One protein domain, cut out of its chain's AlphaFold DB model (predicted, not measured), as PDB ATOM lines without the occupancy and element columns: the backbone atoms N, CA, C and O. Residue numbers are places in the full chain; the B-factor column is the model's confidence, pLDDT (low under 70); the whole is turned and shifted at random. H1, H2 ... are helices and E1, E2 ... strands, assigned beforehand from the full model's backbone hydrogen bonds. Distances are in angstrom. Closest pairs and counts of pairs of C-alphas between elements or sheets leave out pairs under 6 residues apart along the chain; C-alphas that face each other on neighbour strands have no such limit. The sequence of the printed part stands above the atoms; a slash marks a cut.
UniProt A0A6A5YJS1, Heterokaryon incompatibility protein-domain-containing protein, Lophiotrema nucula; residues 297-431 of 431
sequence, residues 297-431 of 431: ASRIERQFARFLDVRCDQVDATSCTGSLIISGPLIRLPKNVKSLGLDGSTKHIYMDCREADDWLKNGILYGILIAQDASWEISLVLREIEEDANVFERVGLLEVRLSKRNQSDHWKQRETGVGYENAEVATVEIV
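This is residues 297 to 431 of the 431 residues of the protein "Heterokaryon incompatibility protein-domain-containing protein" of Lophiotrema nucula (UniProt A0A6A5YJS1). A small closed barrel of five strands, E2, E4, E5, E6 and E7, makes the core, and the long hairpin of E1 and E2 reaches out past one end of it. The short helix H1 packs on the outside, the short strand E3 pairs with E6, and the stretch of residues 402 to 419, which holds H2 and has pLDDT under 70, extends the opposite end. The printed part has 135 residues, with two named helices and seven named strands in the order E1 E2 E3 H1 E4 E5 E6 H2 E7; it is mostly strand, and the sheet is mixed. The whole is compact, with a radius of gyration of the C-alphas of 15.8 A, yet elongated, spanning 54 by 32 by 30 A.

Start in the barrel with E2, residues 320 to 332, 29.0 A long, which bends by 98 degrees at residue 329. E4 is residues 365 to 372, 20.4 A; E5 is residues 376 to 386, 30.2 A; E6 is residues 391 to 401, 27.6 A, and bends by 71 degrees at residue 395. E7, residues 424 to 430, ends at C-alpha 430, (166.169, 170.926, 206.100). Outside the ring, find C-alpha 306 at (179.367, 171.084, 203.792), where E1, residues 306 to 314, begins its 24.7 A. E3 is residues 349 to 351, H1 residues 356 to 362 and H2 residues 411 to 416.

Round the ring run E2, E4, E5, E6, E7 and back to E2. E2 and E4 are antiparallel, with N 331 and O 367 2.9 A apart, within hydrogen-bond range. E4, E5 and E6 form a meander, each strand the antiparallel neighbour of the one before: look at N 366 and O 382, 2.8 A, and at N 379 and O 398, 2.8 A. E6 and E7 are parallel, with N 392 and O 429 at 2.8 A; with H2 between, they make a strand-helix-strand unit, two parallel neighbour strands joined through a helix, its crossover right-handed. E7 and E2 close the ring antiparallel, N 324 and O 430 at 2.8 A. E1 and E4 lie on one side of E2, beside different residues; in the hairpin E1 and E2, N 311 and O 323 are 2.8 A apart. E3 is antiparallel to E6, N 350 and O 397 at 2.8 A. H1 is on the barrel, outside it; its closest C-alpha pair with E4 is Trp 359 and Leu 365, 7.0 A. H2 is on the barrel too, with the C-alphas of Val 400 and Gln 413, its closest pair with E6, 7.2 A apart. H1 and H2 are apart. In both helices every O i to N i+4 pair is within hydrogen-bond range.

The two C-alphas farthest apart are those of Asp 316 and Gln 407, 55.8 A. The printed part has no cut, and the link E2 to E3, 16 residues, is long. Its mean pLDDT is 76.1; look for values under 70 in 44 residues, among them 335 to 348 and 402 to 419.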
ATOM      1  N   ALA A 297     176.167 167.504 187.538       55.94
ATOM      2  CA  ALA A 297     176.505 166.707 188.726       55.94
ATOM      3  C   ALA A 297     177.766 165.841 188.523       55.94
ATOM      4  O   ALA A 297     178.535 165.620 189.454       55.94
ATOM      5  N   SER A 298     178.032 165.422 187.280       59.94
ATOM      6  CA  SER A 298     179.262 164.709 186.891       59.94
ATOM      7  C   SER A 298     180.465 165.624 186.603       59.94
ATOM      8  O   SER A 298     181.564 165.135 186.343       59.94
ATOM      9  N   ARG A 299     180.266 166.946 186.620       70.81
ATOM     10  CA  ARG A 299     181.215 167.997 186.209       70.81
ATOM     11  C   ARG A 299     181.441 169.053 187.289       70.81
ATOM     12  O   ARG A 299     181.979 170.113 186.989       70.81
ATOM     13  N   ILE A 300     181.017 168.783 188.520       79.81
ATOM     14  CA  ILE A 300     181.190 169.720 189.627       79.81
ATOM     15  C   ILE A 300     182.680 169.950 189.853       79.81
ATOM     16  O   ILE A 300     183.430 169.024 190.157       79.81
ATOM     17  N   GLU A 301     183.090 171.204 189.707       81.88
ATOM     18  CA  GLU A 301     184.464 171.654 189.915       81.88
ATOM     19  C   GLU A 301     184.669 172.110 191.359       81.88
ATOM     20  O   GLU A 301     185.757 171.956 191.919       81.88
ATOM     21  N   ARG A 302     183.617 172.656 191.987       85.75
ATOM     22  CA  ARG A 302     183.687 173.185 193.347       85.75
ATOM     23  C   ARG A 302     182.421 172.903 194.143       85.75
ATOM     24  O   ARG A 302     181.309 173.113 193.671       85.75
ATOM     25  N   GLN A 303     182.610 172.476 195.386       88.81
ATOM     26  CA  GLN A 303     181.555 172.313 196.380       88.81
ATOM     27  C   GLN A 303     181.648 173.449 197.406       88.81
ATOM     28  O   GLN A 303     182.736 173.749 197.899       88.81
ATOM     29  N   PHE A 304     180.512 174.070 197.718       89.94
ATOM     30  CA  PHE A 304     180.405 175.185 198.667       89.94
ATOM     31  C   PHE A 304     179.687 174.786 199.953       89.94
ATOM     32  O   PHE A 304     180.072 175.248 201.026       89.94
ATOM     33  N   ALA A 305     178.690 173.903 199.863       91.00
ATOM     34  CA  ALA A 305     178.003 173.389 201.037       91.00
ATOM     35  C   ALA A 305     178.767 172.216 201.666       91.00
ATOM     36  O   ALA A 305     179.234 171.305 200.979       91.00
ATOM     37  N   ARG A 306     178.851 172.194 202.994       91.38
ATOM     38  CA  ARG A 306     179.367 171.084 203.792       91.38
ATOM     39  C   ARG A 306     178.217 170.362 204.477       91.38
ATOM     40  O   ARG A 306     177.415 170.970 205.181       91.38
ATOM     41  N   PHE A 307     178.189 169.050 204.300       90.56
ATOM     42  CA  PHE A 307     177.308 168.153 205.032       90.56
ATOM     43  C   PHE A 307     177.751 168.038 206.501       90.56
ATOM     44  O   PHE A 307     178.936 167.799 206.755       90.56
ATOM     45  N   LEU A 308     176.821 168.221 207.447       93.25
ATOM     46  CA  LEU A 308     177.095 168.147 208.887       93.25
ATOM     47  C   LEU A 308     176.451 166.924 209.539       93.25
ATOM     48  O   LEU A 308     177.159 166.144 210.173       93.25
ATOM     49  N   ASP A 309     175.139 166.752 209.375       94.12
ATOM     50  CA  ASP A 309     174.398 165.613 209.920       94.12
ATOM     51  C   ASP A 309     173.149 165.315 209.081       94.12
ATOM     52  O   ASP A 309     172.629 166.183 208.381       94.12
ATOM     53  N   VAL A 310     172.674 164.072 209.130       94.19
ATOM     54  CA  VAL A 310     171.379 163.674 208.566       94.19
ATOM     55  C   VAL A 310     170.773 162.573 209.410       94.19
ATOM     56  O   VAL A 310     171.412 161.553 209.699       94.19
ATOM     57  N   ARG A 311     169.501 162.768 209.732       92.38
ATOM     58  CA  ARG A 311     168.635 161.779 210.357       92.38
ATOM     59  C   ARG A 311     167.577 161.370 209.356       92.38
ATOM     60  O   ARG A 311     167.063 162.196 208.611       92.38
ATOM     61  N   CYS A 312     167.298 160.081 209.310       91.50
ATOM     62  CA  CYS A 312     166.274 159.517 208.453       91.50
ATOM     63  C   CYS A 312     165.672 158.337 209.203       91.50
ATOM     64  O   CYS A 312     166.303 157.287 209.318       91.50
ATOM     65  N   ASP A 313     164.462 158.535 209.702       89.69
ATOM     66  CA  ASP A 313     163.736 157.588 210.528       89.69
ATOM     67  C   ASP A 313     162.561 157.028 209.735       89.69
ATOM     68  O   ASP A 313     161.791 157.756 209.100       89.69
ATOM     69  N   GLN A 314     162.439 155.706 209.736       85.88
ATOM     70  CA  GLN A 314     161.316 155.034 209.106       85.88
ATOM     71  C   GLN A 314     160.075 155.193 209.991       85.88
ATOM     72  O   GLN A 314     160.109 154.833 211.167       85.88
ATOM     73  N   VAL A 315     158.986 155.713 209.422       84.12
ATOM     74  CA  VAL A 315     157.706 155.878 210.129       84.12
ATOM     75  C   VAL A 315     156.822 154.657 209.896       84.12
ATOM     76  O   VAL A 315     156.277 154.094 210.843       84.12
ATOM     77  N   ASP A 316     156.732 154.200 208.645       81.31
ATOM     78  CA  ASP A 316     156.042 152.965 208.267       81.31
ATOM     79  C   ASP A 316     156.717 152.283 207.057       81.31
ATOM     80  O   ASP A 316     157.831 152.625 206.657       81.31
ATOM     81  N   ALA A 317     156.083 151.263 206.472       72.31
ATOM     82  CA  ALA A 317     156.634 150.522 205.331       72.31
ATOM     83  C   ALA A 317     156.828 151.371 204.055       72.31
ATOM     84  O   ALA A 317     157.564 150.975 203.151       72.31
ATOM     85  N   THR A 318     156.157 152.515 203.972       79.06
ATOM     86  CA  THR A 318     156.058 153.391 202.798       79.06
ATOM     87  C   THR A 318     156.506 154.828 203.064       79.06
ATOM     88  O   THR A 318     156.699 155.580 202.106       79.06
ATOM     89  N   SER A 319     156.695 155.209 204.331       85.44
ATOM     90  CA  SER A 319     157.032 156.571 204.732       85.44
ATOM     91  C   SER A 319     158.237 156.670 205.673       85.44
ATOM     92  O   SER A 319     158.549 155.775 206.466       85.44
ATOM     93  N   CYS A 320     158.930 157.799 205.575       89.75
ATOM     94  CA  CYS A 320     160.046 158.185 206.422       89.75
ATOM     95  C   CYS A 320     160.015 159.690 206.706       89.75
ATOM     96  O   CYS A 320     159.471 160.482 205.932       89.75
ATOM     97  N   THR A 321     160.626 160.076 207.817       92.12
ATOM     98  CA  THR A 321     160.867 161.463 208.227       92.12
ATOM     99  C   THR A 321     162.349 161.644 208.494       92.12
ATOM    100  O   THR A 321     163.100 160.673 208.558       92.12
ATOM    101  N   GLY A 322     162.811 162.877 208.635       92.31
ATOM    102  CA  GLY A 322     164.233 163.105 208.796       92.31
ATOM    103  C   GLY A 322     164.602 164.558 208.643       92.31
ATOM    104  O   GLY A 322     163.826 165.347 208.122       92.31
ATOM    105  N   SER A 323     165.811 164.884 209.066       94.50
ATOM    106  CA  SER A 323     166.367 166.214 208.903       94.50
ATOM    107  C   SER A 323     167.784 166.141 208.369       94.50
ATOM    108  O   SER A 323     168.507 165.169 208.592       94.50
ATOM    109  N   LEU A 324     168.160 167.155 207.603       95.69
ATOM    110  CA  LEU A 324     169.446 167.292 206.945       95.69
ATOM    111  C   LEU A 324     170.061 168.624 207.361       95.69
ATOM    112  O   LEU A 324     169.530 169.680 207.035       95.69
ATOM    113  N   ILE A 325     171.207 168.571 208.031       95.88
ATOM    114  CA  ILE A 325     171.942 169.753 208.468       95.88
ATOM    115  C   ILE A 325     173.096 170.002 207.499       95.88
ATOM    116  O   ILE A 325     174.022 169.187 207.372       95.88
ATOM    117  N   ILE A 326     173.058 171.152 206.829       95.62
ATOM    118  CA  ILE A 326     174.107 171.599 205.911       95.62
ATOM    119  C   ILE A 326     174.572 173.006 206.264       95.62
ATOM    120  O   ILE A 326     173.810 173.825 206.773       95.62
ATOM    121  N   SER A 327     175.839 173.290 205.973       95.31
ATOM    122  CA  SER A 327     176.407 174.627 206.116       95.31
ATOM    123  C   SER A 327     176.951 175.125 204.790       95.31
ATOM    124  O   SER A 327     177.694 174.406 204.129       95.31
ATOM    125  N   GLY A 328     176.593 176.340 204.392       93.94
ATOM    126  CA  GLY A 328     177.018 176.918 203.122       93.94
ATOM    127  C   GLY A 328     176.599 178.380 202.979       93.94
ATOM    128  O   GLY A 328     175.878 178.890 203.840       93.94
ATOM    129  N   PRO A 329     177.054 179.062 201.913       93.62
ATOM    130  CA  PRO A 329     176.637 180.428 201.617       93.62
ATOM    131  C   PRO A 329     175.120 180.488 201.417       93.62
ATOM    132  O   PRO A 329     174.594 179.834 200.514       93.62
ATOM    133  N   LEU A 330     174.434 181.255 202.263       91.69
ATOM    134  CA  LEU A 330     172.983 181.419 202.248       91.69
ATOM    135  C   LEU A 330     172.634 182.853 201.855       91.69
ATOM    136  O   LEU A 330     173.203 183.813 202.372       91.69
ATOM    137  N   ILE A 331     171.671 182.998 200.953       88.25
ATOM    138  CA  ILE A 331     171.136 184.298 200.551       88.25
ATOM    139  C   ILE A 331     169.618 184.277 200.587       88.25
ATOM    140  O   ILE A 331     168.984 183.274 200.260       88.25
ATOM    141  N   ARG A 332     169.018 185.418 200.921       86.81
ATOM    142  CA  ARG A 332     167.591 185.632 200.695       86.81
ATOM    143  C   ARG A 332     167.356 185.903 199.213       86.81
ATOM    144  O   ARG A 332     168.008 186.771 198.633       86.81
ATOM    145  N   LEU A 333     166.418 185.185 198.603       82.31
ATOM    146  CA  LEU A 333     166.095 185.380 197.195       82.31
ATOM    147  C   LEU A 333     165.248 186.654 197.004       82.31
ATOM    148  O   LEU A 333     164.336 186.917 197.796       82.31
ATOM    149  N   PRO A 334     165.513 187.462 195.961       74.00
ATOM    150  CA  PRO A 334     164.705 188.641 195.662       74.00
ATOM    151  C   PRO A 334     163.220 188.308 195.407       74.00
ATOM    152  O   PRO A 334     162.896 187.329 194.742       74.00
ATOM    153  N   LYS A 335     162.298 189.185 195.836       66.44
ATOM    154  CA  LYS A 335     160.831 189.037 195.632       66.44
ATOM    155  C   LYS A 335     160.391 188.929 194.167       66.44
ATOM    156  O   LYS A 335     159.306 188.451 193.869       66.44
ATOM    157  N   ASN A 336     161.227 189.419 193.256       58.06
ATOM    158  CA  ASN A 336     160.950 189.460 191.825       58.06
ATOM    159  C   ASN A 336     161.800 188.451 191.049       58.06
ATOM    160  O   ASN A 336     161.972 188.641 189.843       58.06
ATOM    161  N   VAL A 337     162.345 187.413 191.705       57.72
ATOM    162  CA  VAL A 337     162.901 186.256 190.991       57.72
ATOM    163  C   VAL A 337     161.742 185.616 190.234       57.72
ATOM    164  O   VAL A 337     161.020 184.762 190.734       57.72
ATOM    165  N   LYS A 338     161.494 186.110 189.023       53.66
ATOM    166  CA  LYS A 338     160.567 185.490 188.090       53.66
ATOM    167  C   LYS A 338     161.167 184.139 187.722       53.66
ATOM    168  O   LYS A 338     162.383 184.036 187.551       53.66
ATOM    169  N   SER A 339     160.322 183.133 187.514       51.75
ATOM    170  CA  SER A 339     160.656 182.039 186.605       51.75
ATOM    171  C   SER A 339     160.985 182.677 185.249       51.75
ATOM    172  O   SER A 339     160.090 182.995 184.465       51.75
ATOM    173  N   LEU A 340     162.243 183.053 185.023       42.59
ATOM    174  CA  LEU A 340     162.594 183.859 183.865       42.59
ATOM    175  C   LEU A 340     162.446 182.985 182.621       42.59
ATOM    176  O   LEU A 340     163.117 181.971 182.471       42.59
ATOM    177  N   GLY A 341     161.475 183.368 181.795       38.41
ATOM    178  CA  GLY A 341     161.139 182.749 180.525       38.41
ATOM    179  C   GLY A 341     159.656 182.898 180.187       38.41
ATOM    180  O   GLY A 341     158.936 181.906 180.186       38.41
ATOM    181  N   LEU A 342     159.198 184.115 179.862       37.97
ATOM    182  CA  LEU A 342     157.964 184.302 179.071       37.97
ATOM    183  C   LEU A 342     158.263 184.535 177.575       37.97
ATOM    184  O   LEU A 342     157.339 184.646 176.778       37.97
ATOM    185  N   ASP A 343     159.540 184.564 177.187       38.88
ATOM    186  CA  ASP A 343     160.020 184.816 175.822       38.88
ATOM    187  C   ASP A 343     160.962 183.722 175.270       38.88
ATOM    188  O   ASP A 343     161.430 183.827 174.139       38.88
ATOM    189  N   GLY A 344     161.174 182.624 176.008       41.81
ATOM    190  CA  GLY A 344     161.685 181.378 175.427       41.81
ATOM    191  C   GLY A 344     163.179 181.055 175.570       41.81
ATOM    192  O   GLY A 344     163.708 180.372 174.694       41.81
ATOM    193  N   SER A 345     163.876 181.407 176.663       42.25
ATOM    194  CA  SER A 345     165.137 180.704 176.992       42.25
ATOM    195  C   SER A 345     165.472 180.587 178.496       42.25
ATOM    196  O   SER A 345     165.810 181.564 179.151       42.25
ATOM    197  N   THR A 346     165.501 179.329 178.974       50.31
ATOM    198  CA  THR A 346     166.038 178.784 180.256       50.31
ATOM    199  C   THR A 346     165.271 179.065 181.564       50.31
ATOM    200  O   THR A 346     165.376 180.142 182.134       50.31
ATOM    201  N   LYS A 347     164.599 178.034 182.119       54.84
ATOM    202  CA  LYS A 347     164.129 178.023 183.520       54.84
ATOM    203  C   LYS A 347     165.361 177.964 184.438       54.84
ATOM    204  O   LYS A 347     166.007 176.931 184.517       54.84
ATOM    205  N   HIS A 348     165.710 179.069 185.092       68.00
ATOM    206  CA  HIS A 348     166.837 179.111 186.036       68.00
ATOM    207  C   HIS A 348     166.469 178.590 187.428       68.00
ATOM    208  O   HIS A 348     167.336 178.135 188.160       68.00
ATOM    209  N   ILE A 349     165.184 178.623 187.782       78.75
ATOM    210  CA  ILE A 349     164.654 178.054 189.018       78.75
ATOM    211  C   ILE A 349     163.682 176.922 188.676       78.75
ATOM    212  O   ILE A 349     162.762 177.095 187.873       78.75
ATOM    213  N   TYR A 350     163.904 175.760 189.275       82.31
ATOM    214  CA  TYR A 350     163.075 174.570 189.158       82.31
ATOM    215  C   TYR A 350     162.392 174.365 190.493       82.31
ATOM    216  O   TYR A 350     162.994 173.872 191.443       82.31
ATOM    217  N   MET A 351     161.144 174.800 190.573       85.19
ATOM    218  CA  MET A 351     160.352 174.624 191.777       85.19
ATOM    219  C   MET A 351     159.813 173.202 191.839       85.19
ATOM    220  O   MET A 351     159.472 172.618 190.810       85.19
ATOM    221  N   ASP A 352     159.719 172.656 193.045       83.38
ATOM    222  CA  ASP A 352     159.340 171.262 193.258       83.38
ATOM    223  C   ASP A 352     157.814 171.041 193.198       83.38
ATOM    224  O   ASP A 352     157.365 169.906 193.047       83.38
ATOM    225  N   CYS A 353     157.006 172.104 193.303       75.50
ATOM    226  CA  CYS A 353     155.537 172.054 193.297       75.50
ATOM    227  C   CYS A 353     154.901 173.356 192.776       75.50
ATOM    228  O   CYS A 353     155.556 174.397 192.720       75.50
ATOM    229  N   ARG A 354     153.603 173.308 192.442       70.88
ATOM    230  CA  ARG A 354     152.823 174.443 191.898       70.88
ATOM    231  C   ARG A 354     152.704 175.659 192.824       70.88
ATOM    232  O   ARG A 354     152.662 176.787 192.353       70.88
ATOM    233  N   GLU A 355     152.656 175.438 194.135       69.81
ATOM    234  CA  GLU A 355     152.469 176.489 195.161       69.81
ATOM    235  C   GLU A 355     153.638 177.487 195.230       69.81
ATOM    236  O   GLU A 355     153.555 178.550 195.848       69.81
ATOM    237  N   ALA A 356     154.727 177.154 194.547       65.81
ATOM    238  CA  ALA A 356     155.920 177.956 194.425       65.81
ATOM    239  C   ALA A 356     155.701 179.363 193.863       65.81
ATOM    240  O   ALA A 356     156.398 180.290 194.281       65.81
ATOM    241  N   ASP A 357     154.738 179.539 192.957       64.62
ATOM    242  CA  ASP A 357     154.444 180.848 192.367       64.62
ATOM    243  C   ASP A 357     153.996 181.863 193.423       64.62
ATOM    244  O   ASP A 357     154.296 183.054 193.316       64.62
ATOM    245  N   ASP A 358     153.310 181.406 194.469       70.31
ATOM    246  CA  ASP A 358     152.867 182.273 195.556       70.31
ATOM    247  C   ASP A 358     153.994 182.539 196.560       70.31
ATOM    248  O   ASP A 358     154.140 183.663 197.046       70.31
ATOM    249  N   TRP A 359     154.866 181.561 196.819       76.19
ATOM    250  CA  TRP A 359     156.039 181.762 197.681       76.19
ATOM    251  C   TRP A 359     157.047 182.741 197.078       76.19
ATOM    252  O   TRP A 359     157.589 183.585 197.799       76.19
ATOM    253  N   LEU A 360     157.248 182.677 195.758       68.44
ATOM    254  CA  LEU A 360     158.104 183.606 195.021       68.44
ATOM    255  C   LEU A 360     157.607 185.051 195.162       68.44
ATOM    256  O   LEU A 360     158.400 185.936 195.479       68.44
ATOM    257  N   LYS A 361     156.292 185.286 195.032       67.38
ATOM    258  CA  LYS A 361     155.684 186.621 195.204       67.38
ATOM    259  C   LYS A 361     155.840 187.166 196.626       67.38
ATOM    260  O   LYS A 361     156.007 188.372 196.813       67.38
ATOM    261  N   ASN A 362     155.790 186.290 197.628       69.75
ATOM    262  CA  ASN A 362     155.783 186.686 199.037       69.75
ATOM    263  C   ASN A 362     157.193 186.911 199.624       69.75
ATOM    264  O   ASN A 362     157.324 187.572 200.656       69.75
ATOM    265  N   GLY A 363     158.266 186.463 198.954       63.19
ATOM    266  CA  GLY A 363     159.652 186.786 199.334       63.19
ATOM    267  C   GLY A 363     160.195 186.046 200.556       63.19
ATOM    268  O   GLY A 363     160.990 186.621 201.309       63.19
ATOM    269  N   ILE A 364     159.741 184.811 200.764       75.00
ATOM    270  CA  ILE A 364     160.077 183.943 201.910       75.00
ATOM    271  C   ILE A 364     161.063 182.821 201.539       75.00
ATOM    272  O   ILE A 364     161.120 181.787 202.202       75.00
ATOM    273  N   LEU A 365     161.787 182.991 200.431       87.56
ATOM    274  CA  LEU A 365     162.669 181.970 199.879       87.56
ATOM    275  C   LEU A 365     164.138 182.342 200.041       87.56
ATOM    276  O   LEU A 365     164.522 183.512 199.956       87.56
ATOM    277  N   TYR A 366     164.956 181.314 200.198       90.38
ATOM    278  CA  TYR A 366     166.395 181.406 200.355       90.38
ATOM    279  C   TYR A 366     167.096 180.472 199.373       90.38
ATOM    280  O   TYR A 366     166.553 179.440 198.982       90.38
ATOM    281  N   GLY A 367     168.298 180.849 198.956       91.50
ATOM    282  CA  GLY A 367     169.194 180.022 198.160       91.50
ATOM    283  C   GLY A 367     170.405 179.644 198.997       91.50
ATOM    284  O   GLY A 367     171.091 180.536 199.493       91.50
ATOM    285  N   ILE A 368     170.674 178.348 199.153       94.00
ATOM    286  CA  ILE A 368     171.942 177.870 199.722       94.00
ATOM    287  C   ILE A 368     172.815 177.297 198.611       94.00
ATOM    288  O   ILE A 368     172.420 176.347 197.930       94.00
ATOM    289  N   LEU A 369     173.997 177.881 198.410       92.25
ATOM    290  CA  LEU A 369     174.913 177.471 197.348       92.25
ATOM    291  C   LEU A 369     175.507 176.100 197.668       92.25
ATOM    292  O   LEU A 369     176.223 175.930 198.657       92.25
ATOM    293  N   ILE A 370     175.237 175.123 196.806       92.50
ATOM    294  CA  ILE A 370     175.699 173.750 196.990       92.50
ATOM    295  C   ILE A 370     177.006 173.521 196.254       92.50
ATOM    296  O   ILE A 370     177.992 173.073 196.848       92.50
ATOM    297  N   ALA A 371     177.007 173.807 194.958       89.38
ATOM    298  CA  ALA A 371     178.070 173.396 194.063       89.38
ATOM    299  C   ALA A 371     178.130 174.267 192.809       89.38
ATOM    300  O   ALA A 371     177.226 175.049 192.528       89.38
ATOM    301  N   GLN A 372     179.211 174.109 192.059       86.25
ATOM    302  CA  GLN A 372     179.485 174.843 190.838       86.25
ATOM    303  C   GLN A 372     180.208 173.950 189.831       86.25
ATOM    304  O   GLN A 372     181.125 173.210 190.202       86.25
ATOM    305  N   ASP A 373     179.818 174.046 188.564       82.81
ATOM    306  CA  ASP A 373     180.590 173.547 187.426       82.81
ATOM    307  C   ASP A 373     181.199 174.711 186.620       82.81
ATOM    308  O   ASP A 373     181.074 175.881 186.984       82.81
ATOM    309  N   ALA A 374     181.833 174.403 185.488       78.31
ATOM    310  CA  ALA A 374     182.464 175.395 184.615       78.31
ATOM    311  C   ALA A 374     181.530 176.522 184.118       78.31
ATOM    312  O   ALA A 374     181.997 177.521 183.563       78.31
ATOM    313  N   SER A 375     180.211 176.337 184.191       77.94
ATOM    314  CA  SER A 375     179.198 177.213 183.599       77.94
ATOM    315  C   SER A 375     178.108 177.658 184.570       77.94
ATOM    316  O   SER A 375     177.460 178.661 184.278       77.94
ATOM    317  N   TRP A 376     177.896 176.965 185.687       81.44
ATOM    318  CA  TRP A 376     176.723 177.117 186.541       81.44
ATOM    319  C   TRP A 376     177.067 177.001 188.023       81.44
ATOM    320  O   TRP A 376     177.792 176.103 188.438       81.44
ATOM    321  N   GLU A 377     176.484 177.885 188.822       85.81
ATOM    322  CA  GLU A 377     176.305 177.738 190.265       85.81
ATOM    323  C   GLU A 377     174.937 177.118 190.539       85.81
ATOM    324  O   GLU A 377     173.934 177.520 189.950       85.81
ATOM    325  N   ILE A 378     174.897 176.148 191.447       88.62
ATOM    326  CA  ILE A 378     173.713 175.350 191.749       88.62
ATOM    327  C   ILE A 378     173.398 175.488 193.234       88.62
ATOM    328  O   ILE A 378     174.241 175.216 194.094       88.62
ATOM    329  N   SER A 379     172.173 175.906 193.531       91.56
ATOM    330  CA  SER A 379     171.699 176.172 194.889       91.56
ATOM    331  C   SER A 379     170.407 175.416 195.175       91.56
ATOM    332  O   SER A 379     169.564 175.295 194.286       91.56
ATOM    333  N   LEU A 380     170.212 174.956 196.412       94.19
ATOM    334  CA  LEU A 380     168.878 174.530 196.846       94.19
ATOM    335  C   LEU A 380     168.038 175.771 197.129       94.19
ATOM    336  O   LEU A 380     168.528 176.724 197.737       94.19
ATOM    337  N   VAL A 381     166.777 175.730 196.714       92.31
ATOM    338  CA  VAL A 381     165.778 176.734 197.073       92.31
ATOM    339  C   VAL A 381     165.061 176.245 198.320       92.31
ATOM    340  O   VAL A 381     164.483 175.154 198.335       92.31
ATOM    341  N   LEU A 382     165.121 177.058 199.363       92.75
ATOM    342  CA  LEU A 382     164.628 176.758 200.695       92.75
ATOM    343  C   LEU A 382     163.506 177.722 201.075       92.75
ATOM    344  O   LEU A 382     163.575 178.912 200.767       92.75
ATOM    345  N   ARG A 383     162.492 177.212 201.768       90.38
ATOM    346  CA  ARG A 383     161.428 177.992 202.398       90.38
ATOM    347  C   ARG A 383     161.560 177.852 203.905       90.38
ATOM    348  O   ARG A 383     161.560 176.739 204.412       90.38
ATOM    349  N   GLU A 384     161.664 178.973 204.599       88.94
ATOM    350  CA  GLU A 384     161.703 178.999 206.063       88.94
ATOM    351  C   GLU A 384     160.329 178.599 206.622       88.94
ATOM    352  O   GLU A 384     159.298 179.087 206.139       88.94
ATOM    353  N   ILE A 385     160.310 177.668 207.579       85.88
ATOM    354  CA  ILE A 385     159.066 177.165 208.190       85.88
ATOM    355  C   ILE A 385     158.902 177.568 209.657       85.88
ATOM    356  O   ILE A 385     157.770 177.679 210.123       85.88
ATOM    357  N   GLU A 386     160.003 177.830 210.357       78.31
ATOM    358  CA  GLU A 386     160.025 178.341 211.726       78.31
ATOM    359  C   GLU A 386     160.910 179.590 211.755       78.31
ATOM    360  O   GLU A 386     162.115 179.495 211.513       78.31
ATOM    361  N   GLU A 387     160.302 180.755 212.008       71.81
ATOM    362  CA  GLU A 387     161.032 182.027 212.100       71.81
ATOM    363  C   GLU A 387     162.135 181.927 213.166       71.81
ATOM    364  O   GLU A 387     161.902 181.438 214.273       71.81
ATOM    365  N   ASP A 388     163.340 182.381 212.811       68.31
ATOM    366  CA  ASP A 388     164.533 182.443 213.670       68.31
ATOM    367  C   ASP A 388     165.118 181.086 214.121       68.31
ATOM    368  O   ASP A 388     166.102 181.051 214.866       68.31
ATOM    369  N   ALA A 389     164.587 179.956 213.640       77.00
ATOM    370  CA  ALA A 389     165.085 178.621 213.987       77.00
ATOM    371  C   ALA A 389     166.105 178.050 212.979       77.00
ATOM    372  O   ALA A 389     166.706 177.009 213.237       77.00
ATOM    373  N   ASN A 390     166.326 178.715 211.834       87.50
ATOM    374  CA  ASN A 390     167.094 178.183 210.695       87.50
ATOM    375  C   ASN A 390     166.592 176.805 210.209       87.50
ATOM    376  O   ASN A 390     167.382 175.981 209.729       87.50
ATOM    377  N   VAL A 391     165.281 176.570 210.314       92.94
ATOM    378  CA  VAL A 391     164.615 175.349 209.850       92.94
ATOM    379  C   VAL A 391     163.856 175.641 208.560       92.94
ATOM    380  O   VAL A 391     163.035 176.561 208.479       92.94
ATOM    381  N   PHE A 392     164.128 174.836 207.538       93.44
ATOM    382  CA  PHE A 392     163.651 175.044 206.181       93.44
ATOM    383  C   PHE A 392     163.035 173.781 205.581       93.44
ATOM    384  O   PHE A 392     163.418 172.656 205.888       93.44
ATOM    385  N   GLU A 393     162.148 173.978 204.615       91.94
ATOM    386  CA  GLU A 393     161.793 172.960 203.632       91.94
ATOM    387  C   GLU A 393     162.501 173.253 202.313       91.94
ATOM    388  O   GLU A 393     162.559 174.394 201.844       91.94
ATOM    389  N   ARG A 394     162.996 172.207 201.656       92.81
ATOM    390  CA  ARG A 394     163.400 172.295 200.260       92.81
ATOM    391  C   ARG A 394     162.160 172.416 199.373       92.81
ATOM    392  O   ARG A 394     161.232 171.604 199.437       92.81
ATOM    393  N   VAL A 395     162.189 173.416 198.501       89.88
ATOM    394  CA  VAL A 395     161.095 173.731 197.575       89.88
ATOM    395  C   VAL A 395     161.545 173.898 196.126       89.88
ATOM    396  O   VAL A 395     160.709 174.161 195.261       89.88
ATOM    397  N   GLY A 396     162.837 173.748 195.834       89.75
ATOM    398  CA  GLY A 396     163.329 173.778 194.464       89.75
ATOM    399  C   GLY A 396     164.845 173.739 194.334       89.75
ATOM    400  O   GLY A 396     165.586 173.550 195.302       89.75
ATOM    401  N   LEU A 397     165.294 173.970 193.104       90.06
ATOM    402  CA  LEU A 397     166.691 174.074 192.698       90.06
ATOM    403  C   LEU A 397     166.895 175.336 191.851       90.06
ATOM    404  O   LEU A 397     166.060 175.658 191.010       90.06
ATOM    405  N   LEU A 398     168.003 176.043 192.047       86.56
ATOM    406  CA  LEU A 398     168.361 177.257 191.312       86.56
ATOM    407  C   LEU A 398     169.704 177.060 190.600       86.56
ATOM    408  O   LEU A 398     170.703 176.757 191.250       86.56
ATOM    409  N   GLU A 399     169.727 177.281 189.287       84.31
ATOM    410  CA  GLU A 399     170.916 177.285 188.432       84.31
ATOM    411  C   GLU A 399     171.228 178.708 187.939       84.31
ATOM    412  O   GLU A 399     170.506 179.286 187.117       84.31
ATOM    413  N   VAL A 400     172.349 179.270 188.395       78.25
ATOM    414  CA  VAL A 400     172.834 180.600 188.001       78.25
ATOM    415  C   VAL A 400     174.042 180.450 187.090       78.25
ATOM    416  O   VAL A 400     175.040 179.840 187.459       78.25
ATOM    417  N   ARG A 401     173.979 181.010 185.883       75.62
ATOM    418  CA  ARG A 401     175.083 180.901 184.924       75.62
ATOM    419  C   ARG A 401     176.250 181.798 185.331       75.62
ATOM    420  O   ARG A 401     176.067 182.997 185.537       75.62
ATOM    421  N   LEU A 402     177.456 181.247 185.327       68.94
ATOM    422  CA  LEU A 402     178.696 181.998 185.458       68.94
ATOM    423  C   LEU A 402     178.979 182.758 184.165       68.94
ATOM    424  O   LEU A 402     179.021 182.174 183.075       68.94
ATOM    425  N   SER A 403     179.208 184.065 184.262       58.00
ATOM    426  CA  SER A 403     179.765 184.804 183.136       58.00
ATOM    427  C   SER A 403     181.216 184.355 182.939       58.00
ATOM    428  O   SER A 403     182.038 184.395 183.857       58.00
ATOM    429  N   LYS A 404     181.568 183.890 181.732       51.25
ATOM    430  CA  LYS A 404     182.986 183.718 181.394       51.25
ATOM    431  C   LYS A 404     183.651 185.083 181.559       51.25
ATOM    432  O   LYS A 404     183.143 186.069 181.035       51.25
ATOM    433  N   ARG A 405     184.811 185.131 182.218       44.31
ATOM    434  CA  ARG A 405     185.627 186.343 182.443       44.31
ATOM    435  C   ARG A 405     186.078 187.098 181.170       44.31
ATOM    436  O   ARG A 405     186.860 188.031 181.284       44.31
ATOM    437  N   ASN A 406     185.576 186.752 179.981       36.16
ATOM    438  CA  ASN A 406     185.821 187.464 178.730       36.16
ATOM    439  C   ASN A 406     184.521 188.095 178.196       36.16
ATOM    440  O   ASN A 406     183.689 187.409 177.610       36.16
ATOM    441  N   GLN A 407     184.396 189.410 178.433       40.16
ATOM    442  CA  GLN A 407     183.785 190.445 177.576       40.16
ATOM    443  C   GLN A 407     182.658 189.943 176.642       40.16
ATOM    444  O   GLN A 407     182.907 189.658 175.480       40.16
ATOM    445  N   SER A 408     181.425 189.718 177.101       40.88
ATOM    446  CA  SER A 408     180.338 190.711 176.960       40.88
ATOM    447  C   SER A 408     179.102 190.389 177.825       40.88
ATOM    448  O   SER A 408     178.119 191.123 177.790       40.88
ATOM    449  N   ASP A 409     179.142 189.311 178.619       43.25
ATOM    450  CA  ASP A 409     177.956 188.708 179.252       43.25
ATOM    451  C   ASP A 409     177.838 188.937 180.775       43.25
ATOM    452  O   ASP A 409     177.260 188.133 181.504       43.25
ATOM    453  N   HIS A 410     178.331 190.071 181.287       38.69
ATOM    454  CA  HIS A 410     178.105 190.492 182.686       38.69
ATOM    455  C   HIS A 410     176.638 190.867 183.004       38.69
ATOM    456  O   HIS A 410     176.336 191.310 184.113       38.69
ATOM    457  N   TRP A 411     175.713 190.706 182.054       40.91
ATOM    458  CA  TRP A 411     174.313 191.098 182.204       40.91
ATOM    459  C   TRP A 411     173.447 190.045 182.920       40.91
ATOM    460  O   TRP A 411     172.522 190.436 183.618       40.91
ATOM    461  N   LYS A 412     173.760 188.739 182.871       47.19
ATOM    462  CA  LYS A 412     172.831 187.691 183.370       47.19
ATOM    463  C   LYS A 412     172.751 187.516 184.896       47.19
ATOM    464  O   LYS A 412     171.664 187.317 185.431       47.19
ATOM    465  N   GLN A 413     173.858 187.643 185.636       45.62
ATOM    466  CA  GLN A 413     173.786 187.727 187.111       45.62
ATOM    467  C   GLN A 413     173.036 188.997 187.555       45.62
ATOM    468  O   GLN A 413     172.284 188.970 188.525       45.62
ATOM    469  N   ARG A 414     173.157 190.094 186.790       45.19
ATOM    470  CA  ARG A 414     172.364 191.314 187.008       45.19
ATOM    471  C   ARG A 414     170.879 191.128 186.673       45.19
ATOM    472  O   ARG A 414     170.059 191.766 187.319       45.19
ATOM    473  N   GLU A 415     170.528 190.257 185.725       47.22
ATOM    474  CA  GLU A 415     169.129 189.918 185.415       47.22
ATOM    475  C   GLU A 415     168.459 189.051 186.478       47.22
ATOM    476  O   GLU A 415     167.292 189.269 186.796       47.22
ATOM    477  N   THR A 416     169.179 188.071 187.032       52.28
ATOM    478  CA  THR A 416     168.639 187.222 188.110       52.28
ATOM    479  C   THR A 416     168.620 187.944 189.458       52.28
ATOM    480  O   THR A 416     167.799 187.618 190.312       52.28
ATOM    481  N   GLY A 417     169.507 188.927 189.659       55.31
ATOM    482  CA  GLY A 417     169.659 189.647 190.926       55.31
ATOM    483  C   GLY A 417     170.254 188.789 192.048       55.31
ATOM    484  O   GLY A 417     170.188 189.181 193.212       55.31
ATOM    485  N   VAL A 418     170.811 187.622 191.709       60.84
ATOM    486  CA  VAL A 418     171.359 186.636 192.644       60.84
ATOM    487  C   VAL A 418     172.885 186.631 192.549       60.84
ATOM    488  O   VAL A 418     173.442 186.416 191.472       60.84
ATOM    489  N   GLY A 419     173.566 186.846 193.679       63.47
ATOM    490  CA  GLY A 419     175.024 186.788 193.776       63.47
ATOM    491  C   GLY A 419     175.491 186.378 195.173       63.47
ATOM    492  O   GLY A 419     174.964 186.863 196.171       63.47
ATOM    493  N   TYR A 420     176.489 185.494 195.231       71.81
ATOM    494  CA  TYR A 420     177.029 184.934 196.477       71.81
ATOM    495  C   TYR A 420     178.293 185.642 196.993       71.81
ATOM    496  O   TYR A 420     178.856 185.224 198.000       71.81
ATOM    497  N   GLU A 421     178.743 186.721 196.341       67.56
ATOM    498  CA  GLU A 421     180.001 187.418 196.668       67.56
ATOM    499  C   GLU A 421     180.071 187.918 198.124       67.56
ATOM    500  O   GLU A 421     181.155 187.956 198.699       67.56
ATOM    501  N   ASN A 422     178.918 188.237 198.728       67.94
ATOM    502  CA  ASN A 422     178.787 188.693 200.120       67.94
ATOM    503  C   ASN A 422     177.877 187.782 200.964       67.94
ATOM    504  O   ASN A 422     177.343 188.219 201.980       67.94
ATOM    505  N   ALA A 423     177.625 186.552 200.514       78.50
ATOM    506  CA  ALA A 423     176.748 185.637 201.233       78.50
ATOM    507  C   ALA A 423     177.402 185.169 202.538       78.50
ATOM    508  O   ALA A 423     178.540 184.694 202.538       78.50
ATOM    509  N   GLU A 424     176.666 185.264 203.645       85.62
ATOM    510  CA  GLU A 424     177.111 184.702 204.915       85.62
ATOM    511  C   GLU A 424     176.991 183.175 204.887       85.62
ATOM    512  O   GLU A 424     176.064 182.602 204.306       85.62
ATOM    513  N   VAL A 425     177.953 182.497 205.512       90.81
ATOM    514  CA  VAL A 425     177.878 181.047 205.700       90.81
ATOM    515  C   VAL A 425     176.925 180.776 206.855       90.81
ATOM    516  O   VAL A 425     177.250 181.054 208.007       90.81
ATOM    517  N   ALA A 426     175.771 180.197 206.547       92.25
ATOM    518  CA  ALA A 426     174.794 179.774 207.539       92.25
ATOM    519  C   ALA A 426     174.851 178.256 207.736       92.25
ATOM    520  O   ALA A 426     175.351 177.519 206.883       92.25
ATOM    521  N   THR A 427     174.340 177.788 208.874       95.56
ATOM    522  CA  THR A 427     173.994 176.378 209.086       95.56
ATOM    523  C   THR A 427     172.481 176.282 209.125       95.56
ATOM    524  O   THR A 427     171.856 176.997 209.903       95.56
ATOM    525  N   VAL A 428     171.914 175.428 208.280       94.69
ATOM    526  CA  VAL A 428     170.467 175.274 208.122       94.69
ATOM    527  C   VAL A 428     170.069 173.819 208.320       94.69
ATOM    528  O   VAL A 428     170.800 172.908 207.913       94.69
ATOM    529  N   GLU A 429     168.911 173.609 208.932       95.75
ATOM    530  CA  GLU A 429     168.247 172.313 209.020       95.75
ATOM    531  C   GLU A 429     167.153 172.236 207.952       95.75
ATOM    532  O   GLU A 429     166.308 173.121 207.857       95.75
ATOM    533  N   ILE A 430     167.177 171.189 207.128       94.81
ATOM    534  CA  ILE A 430     166.169 170.926 206.100       94.81
ATOM    535  C   ILE A 430     165.360 169.700 206.522       94.81
ATOM    536  O   ILE A 430     165.951 168.632 206.702       94.81
ATOM    537  N   VAL A 431     164.038 169.825 206.647       92.06
ATOM    538  CA  VAL A 431     163.136 168.758 207.144       92.06
ATOM    539  C   VAL A 431     162.284 168.102 206.069       92.06
ATOM    540  O   VAL A 431     162.033 168.728 205.019       92.06
TER     541      VAL A 431